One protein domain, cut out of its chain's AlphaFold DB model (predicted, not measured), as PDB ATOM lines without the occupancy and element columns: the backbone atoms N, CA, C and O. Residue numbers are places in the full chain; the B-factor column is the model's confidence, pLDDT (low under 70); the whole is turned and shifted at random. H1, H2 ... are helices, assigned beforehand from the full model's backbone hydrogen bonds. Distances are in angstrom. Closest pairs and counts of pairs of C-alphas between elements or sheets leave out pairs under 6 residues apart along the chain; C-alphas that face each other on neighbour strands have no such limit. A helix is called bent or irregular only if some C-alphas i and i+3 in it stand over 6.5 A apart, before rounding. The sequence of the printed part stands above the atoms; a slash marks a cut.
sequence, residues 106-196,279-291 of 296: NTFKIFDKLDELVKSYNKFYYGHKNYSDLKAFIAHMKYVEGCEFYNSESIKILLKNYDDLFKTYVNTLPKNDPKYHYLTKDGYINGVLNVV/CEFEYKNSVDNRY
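AT A GLANCE: This is residues 106 to 196 and 279 to 291 of the 296 residues of the protein "Variable surface protein" of Plasmodium gonderi (UniProt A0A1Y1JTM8). Three long helices, H1, H2 and H4, run up and down as a bundle, in which H4 stands a little off from the hairpin of H1 and H2. Short H5 sits at the end of the bundle where H4 ends, H6 slants past the opposite end where H4 begins, and residues 186 to 196 fold back from H5. The 104 printed residues hold six named helices, H1 to H6 in order, and no named strand: all helix. The whole is compact, with a radius of gyration of the C-alphas of 14.4 A, and elongated, spanning 46 by 29 by 29 A.

HOW THE PARTS SIT: H1, residues 106 to 126, touches H2, residues 131 to 145, as a helical hairpin; their closest C-alphas, Ser 120 and Phe 137, are 5.0 A apart. They run opposite ways at a shallow tilt of 31 degrees. H4, residues 153 to 171, is near H1 and close but not clearly touching H2, with closest C-alphas Met 141 and Leu 159 at 7.0 A. H5, residues 178 to 185, and H6, residues 279 to 291, are each close but not clearly touching H4, through the C-alphas of Val 170 and Tyr 180 and of Ser 154 and Asn 285, both 7.2 A; H5 and H6 are apart. Every O i to N i+4 pair is within hydrogen-bond range in H1, H2, H4 and H5, against 7 of 9 in H6.

IN THESE COORDINATES: H1 begins at C-alpha 106 (128.361, 165.179, 126.165) and is 30.1 A long; H2 is 20.9 A, H4 26.7 A and H6 19.3 A, ending at C-alpha 291 (157.864, 167.288, 133.358). H3, residues 148 to 151, is only just irregular, with C-alphas 148 and 151 6.8 A apart, and is too short for an O i to N i+4 pair.

THE WHOLE: The farthest C-alphas, Asn 176 and Tyr 291, are 46.6 A apart. Residues 197 to 278 are not printed, with 29.0 A across the cut. Residues 195 to 196 and 279 to 291 have pLDDT under 70.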
ATOM      1  N   ASN A 106     127.497 164.623 127.204       85.44
ATOM      2  CA  ASN A 106     128.361 165.179 126.165       85.44
ATOM      3  C   ASN A 106     129.750 164.548 126.245       85.44
ATOM      4  O   ASN A 106     130.237 164.015 125.245       85.44
ATOM      5  N   THR A 107     130.337 164.511 127.444       86.50
ATOM      6  CA  THR A 107     131.612 163.829 127.701       86.50
ATOM      7  C   THR A 107     131.535 162.361 127.287       86.50
ATOM      8  O   THR A 107     132.404 161.868 126.564       86.50
ATOM      9  N   PHE A 108     130.456 161.663 127.651       88.12
ATOM     10  CA  PHE A 108     130.240 160.269 127.266       88.12
ATOM     11  C   PHE A 108     130.245 160.068 125.742       88.12
ATOM     12  O   PHE A 108     130.940 159.178 125.243       88.12
ATOM     13  N   LYS A 109     129.521 160.910 124.991       88.12
ATOM     14  CA  LYS A 109     129.479 160.852 123.521       88.12
ATOM     15  C   LYS A 109     130.858 161.034 122.895       88.12
ATOM     16  O   LYS A 109     131.153 160.391 121.891       88.12
ATOM     17  N   ILE A 110     131.714 161.872 123.470       85.44
ATOM     18  CA  ILE A 110     133.068 162.099 122.948       85.44
ATOM     19  C   ILE A 110     133.939 160.875 123.161       85.44
ATOM     20  O   ILE A 110     134.534 160.392 122.200       85.44
ATOM     21  N   PHE A 111     133.966 160.326 124.376       87.44
ATOM     22  CA  PHE A 111     134.695 159.084 124.636       87.44
ATOM     23  C   PHE A 111     134.190 157.933 123.752       87.44
ATOM     24  O   PHE A 111     134.992 157.144 123.248       87.44
ATOM     25  N   ASP A 112     132.881 157.866 123.483       89.56
ATOM     26  CA  ASP A 112     132.314 156.884 122.553       89.56
ATOM     27  C   ASP A 112     132.840 157.062 121.126       89.56
ATOM     28  O   ASP A 112     133.200 156.086 120.464       89.56
ATOM     29  N   LYS A 113     132.964 158.307 120.666       88.81
ATOM     30  CA  LYS A 113     133.497 158.626 119.337       88.81
ATOM     31  C   LYS A 113     134.998 158.399 119.240       88.81
ATOM     32  O   LYS A 113     135.443 157.909 118.206       88.81
ATOM     33  N   LEU A 114     135.753 158.667 120.303       89.50
ATOM     34  CA  LEU A 114     137.171 158.317 120.400       89.50
ATOM     35  C   LEU A 114     137.364 156.798 120.337       89.50
ATOM     36  O   LEU A 114     138.175 156.310 119.558       89.50
ATOM     37  N   ASP A 115     136.561 156.022 121.063       90.19
ATOM     38  CA  ASP A 115     136.589 154.561 120.960       90.19
ATOM     39  C   ASP A 115     136.292 154.066 119.535       90.19
ATOM     40  O   ASP A 115     136.943 153.139 119.047       90.19
ATOM     41  N   GLU A 116     135.287 154.642 118.868       91.69
ATOM     42  CA  GLU A 116     134.940 154.269 117.492       91.69
ATOM     43  C   GLU A 116     136.010 154.726 116.485       91.69
ATOM     44  O   GLU A 116     136.282 154.002 115.522       91.69
ATOM     45  N   LEU A 117     136.698 155.843 116.735       91.38
ATOM     46  CA  LEU A 117     137.885 156.257 115.986       91.38
ATOM     47  C   LEU A 117     138.989 155.196 116.083       91.38
ATOM     48  O   LEU A 117     139.436 154.674 115.063       91.38
ATOM     49  N   VAL A 118     139.380 154.808 117.299       90.06
ATOM     50  CA  VAL A 118     140.432 153.800 117.509       90.06
ATOM     51  C   VAL A 118     140.027 152.452 116.893       90.06
ATOM     52  O   VAL A 118     140.813 151.778 116.224       90.06
ATOM     53  N   LYS A 119     138.768 152.049 117.073       90.12
ATOM     54  CA  LYS A 119     138.229 150.797 116.528       90.12
ATOM     55  C   LYS A 119     138.185 150.793 115.002       90.12
ATOM     56  O   LYS A 119     138.518 149.771 114.399       90.12
ATOM     57  N   SER A 120     137.759 151.889 114.376       91.25
ATOM     58  CA  SER A 120     137.740 152.019 112.915       91.25
ATOM     59  C   SER A 120     139.153 152.041 112.345       91.25
ATOM     60  O   SER A 120     139.405 151.303 111.394       91.25
ATOM     61  N   TYR A 121     140.094 152.742 112.990       90.38
ATOM     62  CA  TYR A 121     141.514 152.678 112.642       90.38
ATOM     63  C   TYR A 121     142.037 151.241 112.682       90.38
ATOM     64  O   TYR A 121     142.613 150.769 111.710       90.38
ATOM     65  N   ASN A 122     141.786 150.500 113.764       87.75
ATOM     66  CA  ASN A 122     142.285 149.133 113.896       87.75
ATOM     67  C   ASN A 122     141.678 148.165 112.881       87.75
ATOM     68  O   ASN A 122     142.387 147.308 112.352       87.75
ATOM     69  N   LYS A 123     140.384 148.303 112.573       87.88
ATOM     70  CA  LYS A 123     139.750 147.541 111.488       87.88
ATOM     71  C   LYS A 123     140.389 147.852 110.145       87.88
ATOM     72  O   LYS A 123     140.677 146.939 109.381       87.88
ATOM     73  N   PHE A 124     140.622 149.128 109.882       85.19
ATOM     74  CA  PHE A 124     141.260 149.580 108.665       85.19
ATOM     75  C   PHE A 124     142.712 149.074 108.564       85.19
ATOM     76  O   PHE A 124     143.085 148.519 107.535       85.19
ATOM     77  N   TYR A 125     143.516 149.216 109.618       83.19
ATOM     78  CA  TYR A 125     144.953 148.944 109.603       83.19
ATOM     79  C   TYR A 125     145.277 147.446 109.664       83.19
ATOM     80  O   TYR A 125     146.051 146.945 108.844       83.19
ATOM     81  N   TYR A 126     144.668 146.726 110.615       81.62
ATOM     82  CA  TYR A 126     144.920 145.300 110.852       81.62
ATOM     83  C   TYR A 126     143.922 144.372 110.151       81.62
ATOM     84  O   TYR A 126     144.183 143.176 110.021       81.62
ATOM     85  N   GLY A 127     142.763 144.884 109.741       76.00
ATOM     86  CA  GLY A 127     141.757 144.098 109.035       76.00
ATOM     87  C   GLY A 127     142.007 144.013 107.531       76.00
ATOM     88  O   GLY A 127     143.082 144.318 107.007       76.00
ATOM     89  N   HIS A 128     140.974 143.590 106.804       71.50
ATOM     90  CA  HIS A 128     140.974 143.721 105.353       71.50
ATOM     91  C   HIS A 128     140.806 145.200 105.040       71.50
ATOM     92  O   HIS A 128     139.713 145.720 105.237       71.50
ATOM     93  N   LYS A 129     141.888 145.844 104.579       75.12
ATOM     94  CA  LYS A 129     142.009 147.269 104.222       75.12
ATOM     95  C   LYS A 129     140.991 147.696 103.156       75.12
ATOM     96  O   LYS A 129     141.372 148.027 102.035       75.12
ATOM     97  N   ASN A 130     139.699 147.618 103.441       83.50
ATOM     98  CA  ASN A 130     138.631 147.993 102.536       83.50
ATOM     99  C   ASN A 130     138.368 149.499 102.670       83.50
ATOM    100  O   ASN A 130     138.687 150.131 103.677       83.50
ATOM    101  N   TYR A 131     137.808 150.082 101.617       85.38
ATOM    102  CA  TYR A 131     137.577 151.521 101.568       85.38
ATOM    103  C   TYR A 131     136.467 151.974 102.538       85.38
ATOM    104  O   TYR A 131     136.492 153.108 103.003       85.38
ATOM    105  N   SER A 132     135.530 151.092 102.903       89.75
ATOM    106  CA  SER A 132     134.458 151.414 103.855       89.75
ATOM    107  C   SER A 132     134.996 151.673 105.265       89.75
ATOM    108  O   SER A 132     134.591 152.643 105.900       89.75
ATOM    109  N   ASP A 133     135.915 150.838 105.747       90.31
ATOM    110  CA  ASP A 133     136.550 150.996 107.057       90.31
ATOM    111  C   ASP A 133     137.446 152.242 107.084       90.31
ATOM    112  O   ASP A 133     137.434 152.992 108.059       90.31
ATOM    113  N   LEU A 134     138.147 152.524 105.980       90.69
ATOM    114  CA  LEU A 134     138.920 153.757 105.813       90.69
ATOM    115  C   LEU A 134     138.027 155.004 105.860       90.69
ATOM    116  O   LEU A 134     138.326 155.962 106.566       90.69
ATOM    117  N   LYS A 135     136.898 154.979 105.146       92.06
ATOM    118  CA  LYS A 135     135.919 156.070 105.151       92.06
ATOM    119  C   LYS A 135     135.302 156.268 106.537       92.06
ATOM    120  O   LYS A 135     135.101 157.408 106.946       92.06
ATOM    121  N   ALA A 136     135.038 155.183 107.268       93.25
ATOM    122  CA  ALA A 136     134.569 155.255 108.648       93.25
ATOM    123  C   ALA A 136     135.612 155.920 109.560       93.25
ATOM    124  O   ALA A 136     135.266 156.836 110.301       93.25
ATOM    125  N   PHE A 137     136.886 155.529 109.452       93.62
ATOM    126  CA  PHE A 137     137.983 156.170 110.180       93.62
ATOM    127  C   PHE A 137     138.071 157.677 109.889       93.62
ATOM    128  O   PHE A 137     138.061 158.480 110.819       93.62
ATOM    129  N   ILE A 138     138.059 158.070 108.611       94.06
ATOM    130  CA  ILE A 138     138.079 159.482 108.191       94.06
ATOM    131  C   ILE A 138     136.879 160.248 108.769       94.06
ATOM    132  O   ILE A 138     137.031 161.362 109.268       94.06
ATOM    133  N   ALA A 139     135.683 159.654 108.737       93.88
ATOM    134  CA  ALA A 139     134.482 160.273 109.292       93.88
ATOM    135  C   ALA A 139     134.586 160.479 110.812       93.88
ATOM    136  O   ALA A 139     134.190 161.531 111.314       93.88
ATOM    137  N   HIS A 140     135.144 159.511 111.545       93.50
ATOM    138  CA  HIS A 140     135.371 159.645 112.982       93.50
ATOM    139  C   HIS A 140     136.440 160.694 113.308       93.50
ATOM    140  O   HIS A 140     136.215 161.495 114.210       93.50
ATOM    141  N   MET A 141     137.540 160.752 112.550       93.56
ATOM    142  CA  MET A 141     138.567 161.799 112.685       93.56
ATOM    143  C   MET A 141     137.949 163.197 112.560       93.56
ATOM    144  O   MET A 141     138.104 164.022 113.455       93.56
ATOM    145  N   LYS A 142     137.176 163.430 111.491       92.62
ATOM    146  CA  LYS A 142     136.497 164.713 111.246       92.62
ATOM    147  C   LYS A 142     135.475 165.067 112.317       92.62
ATOM    148  O   LYS A 142     135.350 166.226 112.694       92.62
ATOM    149  N   TYR A 143     134.733 164.074 112.800       91.38
ATOM    150  CA  TYR A 143     133.774 164.294 113.875       91.38
ATOM    151  C   TYR A 143     134.475 164.803 115.139       91.38
ATOM    152  O   TYR A 143     134.020 165.772 115.733       91.38
ATOM    153  N   VAL A 144     135.578 164.161 115.545       89.81
ATOM    154  CA  VAL A 144     136.324 164.556 116.750       89.81
ATOM    155  C   VAL A 144     137.006 165.913 116.556       89.81
ATOM    156  O   VAL A 144     136.989 166.722 117.479       89.81
ATOM    157  N   GLU A 145     137.536 166.199 115.363       90.31
ATOM    158  CA  GLU A 145     138.085 167.517 115.004       90.31
ATOM    159  C   GLU A 145     137.044 168.642 115.124       90.31
ATOM    160  O   GLU A 145     137.356 169.726 115.606       90.31
ATOM    161  N   GLY A 146     135.792 168.381 114.737       88.75
ATOM    162  CA  GLY A 146     134.702 169.355 114.824       88.75
ATOM    163  C   GLY A 146     134.051 169.489 116.205       88.75
ATOM    164  O   GLY A 146     133.127 170.285 116.356       88.75
ATOM    165  N   CYS A 147     134.467 168.707 117.203       85.12
ATOM    166  CA  CYS A 147     133.902 168.783 118.552       85.12
ATOM    167  C   CYS A 147     134.488 169.964 119.338       85.12
ATOM    168  O   CYS A 147     135.671 170.266 119.225       85.12
ATOM    169  N   GLU A 148     133.703 170.553 120.246       79.62
ATOM    170  CA  GLU A 148     134.138 171.656 121.134       79.62
ATOM    171  C   GLU A 148     135.409 171.326 121.944       79.62
ATOM    172  O   GLU A 148     136.220 172.191 122.273       79.62
ATOM    173  N   PHE A 149     135.618 170.037 122.206       70.94
ATOM    174  CA  PHE A 149     136.727 169.490 122.977       70.94
ATOM    175  C   PHE A 149     138.002 169.290 122.156       70.94
ATOM    176  O   PHE A 149     139.038 168.967 122.733       70.94
ATOM    177  N   TYR A 150     137.971 169.524 120.837       73.38
ATOM    178  CA  TYR A 150     139.167 169.514 119.991       73.38
ATOM    179  C   TYR A 150     140.262 170.434 120.539       73.38
ATOM    180  O   TYR A 150     141.446 170.157 120.382       73.38
ATOM    181  N   ASN A 151     139.888 171.504 121.244       74.56
ATOM    182  CA  ASN A 151     140.849 172.412 121.856       74.56
ATOM    183  C   ASN A 151     141.685 171.778 122.977       74.56
ATOM    184  O   ASN A 151     142.730 172.333 123.315       74.56
ATOM    185  N   SER A 152     141.280 170.617 123.504       81.31
ATOM    186  CA  SER A 152     142.091 169.843 124.440       81.31
ATOM    187  C   SER A 152     143.388 169.389 123.778       81.31
ATOM    188  O   SER A 152     143.374 168.652 122.790       81.31
ATOM    189  N   GLU A 153     144.518 169.759 124.377       83.69
ATOM    190  CA  GLU A 153     145.852 169.387 123.897       83.69
ATOM    191  C   GLU A 153     146.000 167.868 123.721       83.69
ATOM    192  O   GLU A 153     146.545 167.394 122.726       83.69
ATOM    193  N   SER A 154     145.424 167.078 124.633       81.62
ATOM    194  CA  SER A 154     145.451 165.615 124.545       81.62
ATOM    195  C   SER A 154     144.731 165.077 123.304       81.62
ATOM    196  O   SER A 154     145.208 164.126 122.685       81.62
ATOM    197  N   ILE A 155     143.612 165.694 122.914       84.69
ATOM    198  CA  ILE A 155     142.839 165.299 121.731       84.69
ATOM    199  C   ILE A 155     143.584 165.722 120.466       84.69
ATOM    200  O   ILE A 155     143.682 164.923 119.535       84.69
ATOM    201  N   LYS A 156     144.189 166.917 120.444       87.19
ATOM    202  CA  LYS A 156     145.035 167.363 119.324       87.19
ATOM    203  C   LYS A 156     146.194 166.410 119.076       87.19
ATOM    204  O   LYS A 156     146.398 165.991 117.940       87.19
ATOM    205  N   ILE A 157     146.917 166.031 120.132       87.38
ATOM    206  CA  ILE A 157     148.039 165.089 120.045       87.38
ATOM    207  C   ILE A 157     147.560 163.723 119.540       87.38
ATOM    208  O   ILE A 157     148.157 163.165 118.619       87.38
ATOM    209  N   LEU A 158     146.466 163.192 120.096       88.81
ATOM    210  CA  LEU A 158     145.888 161.915 119.669       88.81
ATOM    211  C   LEU A 158     145.524 161.932 118.177       88.81
ATOM    212  O   LEU A 158     145.929 161.039 117.433       88.81
ATOM    213  N   LEU A 159     144.778 162.948 117.739       91.38
ATOM    214  CA  LEU A 159     144.364 163.088 116.347       91.38
ATOM    215  C   LEU A 159     145.567 163.253 115.422       91.38
ATOM    216  O   LEU A 159     145.618 162.600 114.385       91.38
ATOM    217  N   LYS A 160     146.558 164.062 115.809       92.56
ATOM    218  CA  LYS A 160     147.793 164.235 115.040       92.56
ATOM    219  C   LYS A 160     148.526 162.908 114.846       92.56
ATOM    220  O   LYS A 160     148.919 162.593 113.729       92.56
ATOM    221  N   ASN A 161     148.633 162.089 115.892       91.50
ATOM    222  CA  ASN A 161     149.277 160.780 115.788       91.50
ATOM    223  C   ASN A 161     148.538 159.854 114.809       91.50
ATOM    224  O   ASN A 161     149.172 159.185 113.993       91.50
ATOM    225  N   TYR A 162     147.202 159.835 114.841       92.50
ATOM    226  CA  TYR A 162     146.413 159.064 113.872       92.50
ATOM    227  C   TYR A 162     146.498 159.616 112.448       92.50
ATOM    228  O   TYR A 162     146.531 158.838 111.494       92.50
ATOM    229  N   ASP A 163     146.560 160.934 112.299       94.31
ATOM    230  CA  ASP A 163     146.748 161.607 111.018       94.31
ATOM    231  C   ASP A 163     148.116 161.272 110.402       94.31
ATOM    232  O   ASP A 163     148.204 160.945 109.221       94.31
ATOM    233  N   ASP A 164     149.178 161.243 111.206       93.38
ATOM    234  CA  ASP A 164     150.528 160.889 110.757       93.38
ATOM    235  C   ASP A 164     150.649 159.399 110.388       93.38
ATOM    236  O   ASP A 164     151.259 159.046 109.368       93.38
ATOM    237  N   LEU A 165     149.994 158.513 111.147       91.38
ATOM    238  CA  LEU A 165     149.854 157.099 110.780       91.38
ATOM    239  C   LEU A 165     149.091 156.936 109.458       91.38
ATOM    240  O   LEU A 165     149.483 156.144 108.597       91.38
ATOM    241  N   PHE A 166     148.023 157.711 109.269       92.38
ATOM    242  CA  PHE A 166     147.250 157.717 108.035       92.38
ATOM    243  C   PHE A 166     148.078 158.221 106.843       92.38
ATOM    244  O   PHE A 166     148.121 157.539 105.821       92.38
ATOM    245  N   LYS A 167     148.808 159.337 106.969       93.56
ATOM    246  CA  LYS A 167     149.725 159.834 105.921       93.56
ATOM    247  C   LYS A 167     150.765 158.786 105.545       93.56
ATOM    248  O   LYS A 167     150.999 158.541 104.363       93.56
ATOM    249  N   THR A 168     151.348 158.126 106.547       92.88
ATOM    250  CA  THR A 168     152.302 157.034 106.328       92.88
ATOM    251  C   THR A 168     151.671 155.932 105.484       92.88
ATOM    252  O   THR A 168     152.253 155.515 104.488       92.88
ATOM    253  N   TYR A 169     150.449 155.509 105.815       91.06
ATOM    254  CA  TYR A 169     149.712 154.546 105.003       91.06
ATOM    255  C   TYR A 169     149.473 155.034 103.568       91.06
ATOM    256  O   TYR A 169     149.744 154.286 102.629       91.06
ATOM    257  N   VAL A 170     148.991 156.264 103.384       91.38
ATOM    258  CA  VAL A 170     148.708 156.821 102.054       91.38
ATOM    259  C   VAL A 170     149.962 156.835 101.181       91.38
ATOM    260  O   VAL A 170     149.895 156.448 100.017       91.38
ATOM    261  N   ASN A 171     151.119 157.165 101.756       91.62
ATOM    262  CA  ASN A 171     152.404 157.149 101.056       91.62
ATOM    263  C   ASN A 171     152.849 155.743 100.616       91.62
ATOM    264  O   ASN A 171     153.635 155.619  99.681       91.62
ATOM    265  N   THR A 172     152.347 154.678 101.253       92.00
ATOM    266  CA  THR A 172     152.614 153.291 100.825       92.00
ATOM    267  C   THR A 172     151.701 152.807  99.699       92.00
ATOM    268  O   THR A 172     151.937 151.728  99.154       92.00
ATOM    269  N   LEU A 173     150.648 153.555  99.347       90.56
ATOM    270  CA  LEU A 173     149.704 153.133  98.315       90.56
ATOM    271  C   LEU A 173     150.283 153.339  96.905       90.56
ATOM    272  O   LEU A 173     150.727 154.441  96.572       90.56
ATOM    273  N   PRO A 174     150.219 152.319  96.031       93.31
ATOM    274  CA  PRO A 174     150.495 152.495  94.613       93.31
ATOM    275  C   PRO A 174     149.541 153.519  93.987       93.31
ATOM    276  O   PRO A 174     148.343 153.514  94.271       93.31
ATOM    277  N   LYS A 175     150.036 154.353  93.066       92.50
ATOM    278  CA  LYS A 175     149.211 155.366  92.375       92.50
ATOM    279  C   LYS A 175     148.047 154.771  91.570       92.50
ATOM    280  O   LYS A 175     147.067 155.461  91.314       92.50
ATOM    281  N   ASN A 176     148.163 153.509  91.157       92.38
ATOM    282  CA  ASN A 176     147.123 152.762  90.451       92.38
ATOM    283  C   ASN A 176     146.145 152.025  91.390       92.38
ATOM    284  O   ASN A 176     145.210 151.398  90.895       92.38
ATOM    285  N   ASP A 177     146.323 152.082  92.717       90.06
ATOM    286  CA  ASP A 177     145.344 151.538  93.663       90.06
ATOM    287  C   ASP A 177     144.058 152.389  93.602       90.06
ATOM    288  O   ASP A 177     144.124 153.613  93.758       90.06
ATOM    289  N   PRO A 178     142.867 151.785  93.423       89.75
ATOM    290  CA  PRO A 178     141.605 152.521  93.421       89.75
ATOM    291  C   PRO A 178     141.426 153.434  94.642       89.75
ATOM    292  O   PRO A 178     140.882 154.531  94.522       89.75
ATOM    293  N   LYS A 179     141.918 153.026  95.820       90.00
ATOM    294  CA  LYS A 179     141.853 153.828  97.054       90.00
ATOM    295  C   LYS A 179     142.665 155.106  96.937       90.00
ATOM    296  O   LYS A 179     142.201 156.136  97.410       90.00
ATOM    297  N   TYR A 180     143.831 155.055  96.295       90.50
ATOM    298  CA  TYR A 180     144.657 156.237  96.070       90.50
ATOM    299  C   TYR A 180     143.889 157.285  95.256       90.50
ATOM    300  O   TYR A 180     143.843 158.458  95.630       90.50
ATOM    301  N   HIS A 181     143.205 156.850  94.193       90.50
ATOM    302  CA  HIS A 181     142.368 157.728  93.380       90.50
ATOM    303  C   HIS A 181     141.214 158.342  94.190       90.50
ATOM    304  O   HIS A 181     140.993 159.550  94.116       90.50
ATOM    305  N   TYR A 182     140.507 157.551  95.007       90.19
ATOM    306  CA  TYR A 182     139.441 158.077  95.869       90.19
ATOM    307  C   TYR A 182     139.960 159.088  96.896       90.19
ATOM    308  O   TYR A 182     139.394 160.167  97.027       90.19
ATOM    309  N   LEU A 183     141.061 158.779  97.585       91.62
ATOM    310  CA  LEU A 183     141.658 159.684  98.569       91.62
ATOM    311  C   LEU A 183     142.144 160.989  97.938       91.62
ATOM    312  O   LEU A 183     141.995 162.049  98.538       91.62
ATOM    313  N   THR A 184     142.684 160.920  96.719       90.12
ATOM    314  CA  THR A 184     143.081 162.106  95.952       90.12
ATOM    315  C   THR A 184     141.861 162.953  95.599       90.12
ATOM    316  O   THR A 184     141.860 164.156  95.842       90.12
ATOM    317  N   LYS A 185     140.801 162.322  95.077       91.19
ATOM    318  CA  LYS A 185     139.548 162.994  94.708       91.19
ATOM    319  C   LYS A 185     138.884 163.678  95.906       91.19
ATOM    320  O   LYS A 185     138.362 164.778  95.760       91.19
ATOM    321  N   ASP A 186     138.919 163.035  97.068       89.19
ATOM    322  CA  ASP A 186     138.290 163.537  98.291       89.19
ATOM    323  C   ASP A 186     139.183 164.526  99.075       89.19
ATOM    324  O   ASP A 186     138.762 165.043 100.110       89.19
ATOM    325  N   GLY A 187     140.407 164.795  98.602       90.06
ATOM    326  CA  GLY A 187     141.332 165.759  99.209       90.06
ATOM    327  C   GLY A 187     142.103 165.253 100.434       90.06
ATOM    328  O   GLY A 187     142.702 166.055 101.143       90.06
ATOM    329  N   TYR A 188     142.136 163.941 100.683       91.31
ATOM    330  CA  TYR A 188     142.777 163.342 101.865       91.31
ATOM    331  C   TYR A 188     144.229 162.915 101.655       91.31
ATOM    332  O   TYR A 188     144.819 162.277 102.522       91.31
ATOM    333  N   ILE A 189     144.834 163.219 100.506       89.31
ATOM    334  CA  ILE A 189     146.183 162.728 100.195       89.31
ATOM    335  C   ILE A 189     147.255 163.259 101.165       89.31
ATOM    336  O   ILE A 189     148.235 162.573 101.437       89.31
ATOM    337  N   ASN A 190     147.037 164.447 101.734       88.75
ATOM    338  CA  ASN A 190     147.977 165.116 102.637       88.75
ATOM    339  C   ASN A 190     147.641 164.930 104.126       88.75
ATOM    340  O   ASN A 190     148.290 165.541 104.971       88.75
ATOM    341  N   GLY A 191     146.638 164.112 104.454       90.06
ATOM    342  CA  GLY A 191     146.093 163.980 105.806       90.06
ATOM    343  C   GLY A 191     144.575 164.146 105.838       90.06
ATOM    344  O   GLY A 191     143.950 164.557 104.861       90.06
ATOM    345  N   VAL A 192     143.984 163.781 106.971       90.88
ATOM    346  CA  VAL A 192     142.556 163.936 107.267       90.88
ATOM    347  C   VAL A 192     142.275 165.257 107.973       90.88
ATOM    348  O   VAL A 192     141.216 165.843 107.747       90.88
ATOM    349  N   LEU A 193     143.195 165.696 108.835       91.00
ATOM    350  CA  LEU A 193     143.020 166.913 109.620       91.00
ATOM    351  C   LEU A 193     143.145 168.156 108.747       91.00
ATOM    352  O   LEU A 193     144.055 168.279 107.922       91.00
ATOM    353  N   ASN A 194     142.265 169.119 108.999       82.12
ATOM    354  CA  ASN A 194     142.360 170.459 108.454       82.12
ATOM    355  C   ASN A 194     143.411 171.208 109.268       82.12
ATOM    356  O   ASN A 194     143.095 172.046 110.110       82.12
ATOM    357  N   VAL A 195     144.686 170.873 109.061       66.25
ATOM    358  CA  VAL A 195     145.772 171.648 109.651       66.25
ATOM    359  C   VAL A 195     145.663 173.054 109.073       66.25
ATOM    360  O   VAL A 195     146.068 173.313 107.941       66.25
ATOM    361  N   VAL A 196     145.096 173.976 109.853       52.19
ATOM    362  CA  VAL A 196     145.320 175.399 109.646       52.19
ATOM    363  C   VAL A 196     146.820 175.568 109.827       52.19
ATOM    364  O   VAL A 196     147.340 175.490 110.937       52.19
ATOM    365  N   CYS A 279     145.205 152.799 127.169       43.75
ATOM    366  CA  CYS A 279     145.513 153.317 128.510       43.75
ATOM    367  C   CYS A 279     147.000 153.637 128.683       43.75
ATOM    368  O   CYS A 279     147.348 154.621 129.335       43.75
ATOM    369  N   GLU A 280     147.879 152.844 128.069       44.12
ATOM    370  CA  GLU A 280     149.315 153.121 128.087       44.12
ATOM    371  C   GLU A 280     149.654 154.382 127.269       44.12
ATOM    372  O   GLU A 280     150.525 155.164 127.656       44.12
ATOM    373  N   PHE A 281     148.917 154.623 126.178       46.50
ATOM    374  CA  PHE A 281     149.043 155.824 125.353       46.50
ATOM    375  C   PHE A 281     148.612 157.106 126.095       46.50
ATOM    376  O   PHE A 281     149.356 158.088 126.108       46.50
ATOM    377  N   GLU A 282     147.458 157.105 126.775       44.69
ATOM    378  CA  GLU A 282     147.012 158.257 127.581       44.69
ATOM    379  C   GLU A 282     147.920 158.512 128.796       44.69
ATOM    380  O   GLU A 282     148.201 159.667 129.134       44.69
ATOM    381  N   TYR A 283     148.442 157.453 129.426       45.06
ATOM    382  CA  TYR A 283     149.395 157.582 130.526       45.06
ATOM    383  C   TYR A 283     150.680 158.299 130.085       45.06
ATOM    384  O   TYR A 283     151.052 159.288 130.725       45.06
ATOM    385  N   LYS A 284     151.299 157.868 128.972       42.16
ATOM    386  CA  LYS A 284     152.525 158.479 128.420       42.16
ATOM    387  C   LYS A 284     152.330 159.970 128.120       42.16
ATOM    388  O   LYS A 284     153.133 160.781 128.576       42.16
ATOM    389  N   ASN A 285     151.210 160.347 127.502       45.53
ATOM    390  CA  ASN A 285     150.901 161.756 127.220       45.53
ATOM    391  C   ASN A 285     150.658 162.590 128.498       45.53
ATOM    392  O   ASN A 285     150.980 163.776 128.543       45.53
ATOM    393  N   SER A 286     150.119 161.991 129.569       39.00
ATOM    394  CA  SER A 286     149.874 162.695 130.841       39.00
ATOM    395  C   SER A 286     151.128 162.900 131.705       39.00
ATOM    396  O   SER A 286     151.106 163.693 132.653       39.00
ATOM    397  N   VAL A 287     152.180 162.112 131.473       36.59
ATOM    398  CA  VAL A 287     153.433 162.148 132.241       36.59
ATOM    399  C   VAL A 287     154.398 163.153 131.626       36.59
ATOM    400  O   VAL A 287     154.955 163.966 132.358       36.59
ATOM    401  N   ASP A 288     154.495 163.186 130.298       40.06
ATOM    402  CA  ASP A 288     155.371 164.113 129.572       40.06
ATOM    403  C   ASP A 288     155.007 165.590 129.845       40.06
ATOM    404  O   ASP A 288     155.864 166.443 130.077       40.06
ATOM    405  N   ASN A 289     153.708 165.884 129.989       42.38
ATOM    406  CA  ASN A 289     153.233 167.225 130.346       42.38
ATOM    407  C   ASN A 289     153.553 167.651 131.792       42.38
ATOM    408  O   ASN A 289     153.668 168.848 132.043       42.38
ATOM    409  N   ARG A 290     153.738 166.721 132.745       36.69
ATOM    410  CA  ARG A 290     154.127 167.090 134.125       36.69
ATOM    411  C   ARG A 290     155.592 167.489 134.230       36.69
ATOM    412  O   ARG A 290     155.921 168.350 135.042       36.69
ATOM    413  N   TYR A 291     156.457 166.896 133.409       35.00
ATOM    414  CA  TYR A 291     157.864 167.288 133.358       35.00
ATOM    415  C   TYR A 291     158.043 168.670 132.720       35.00
ATOM    416  O   TYR A 291     158.937 169.407 133.118       35.00
TER     417      TYR A 291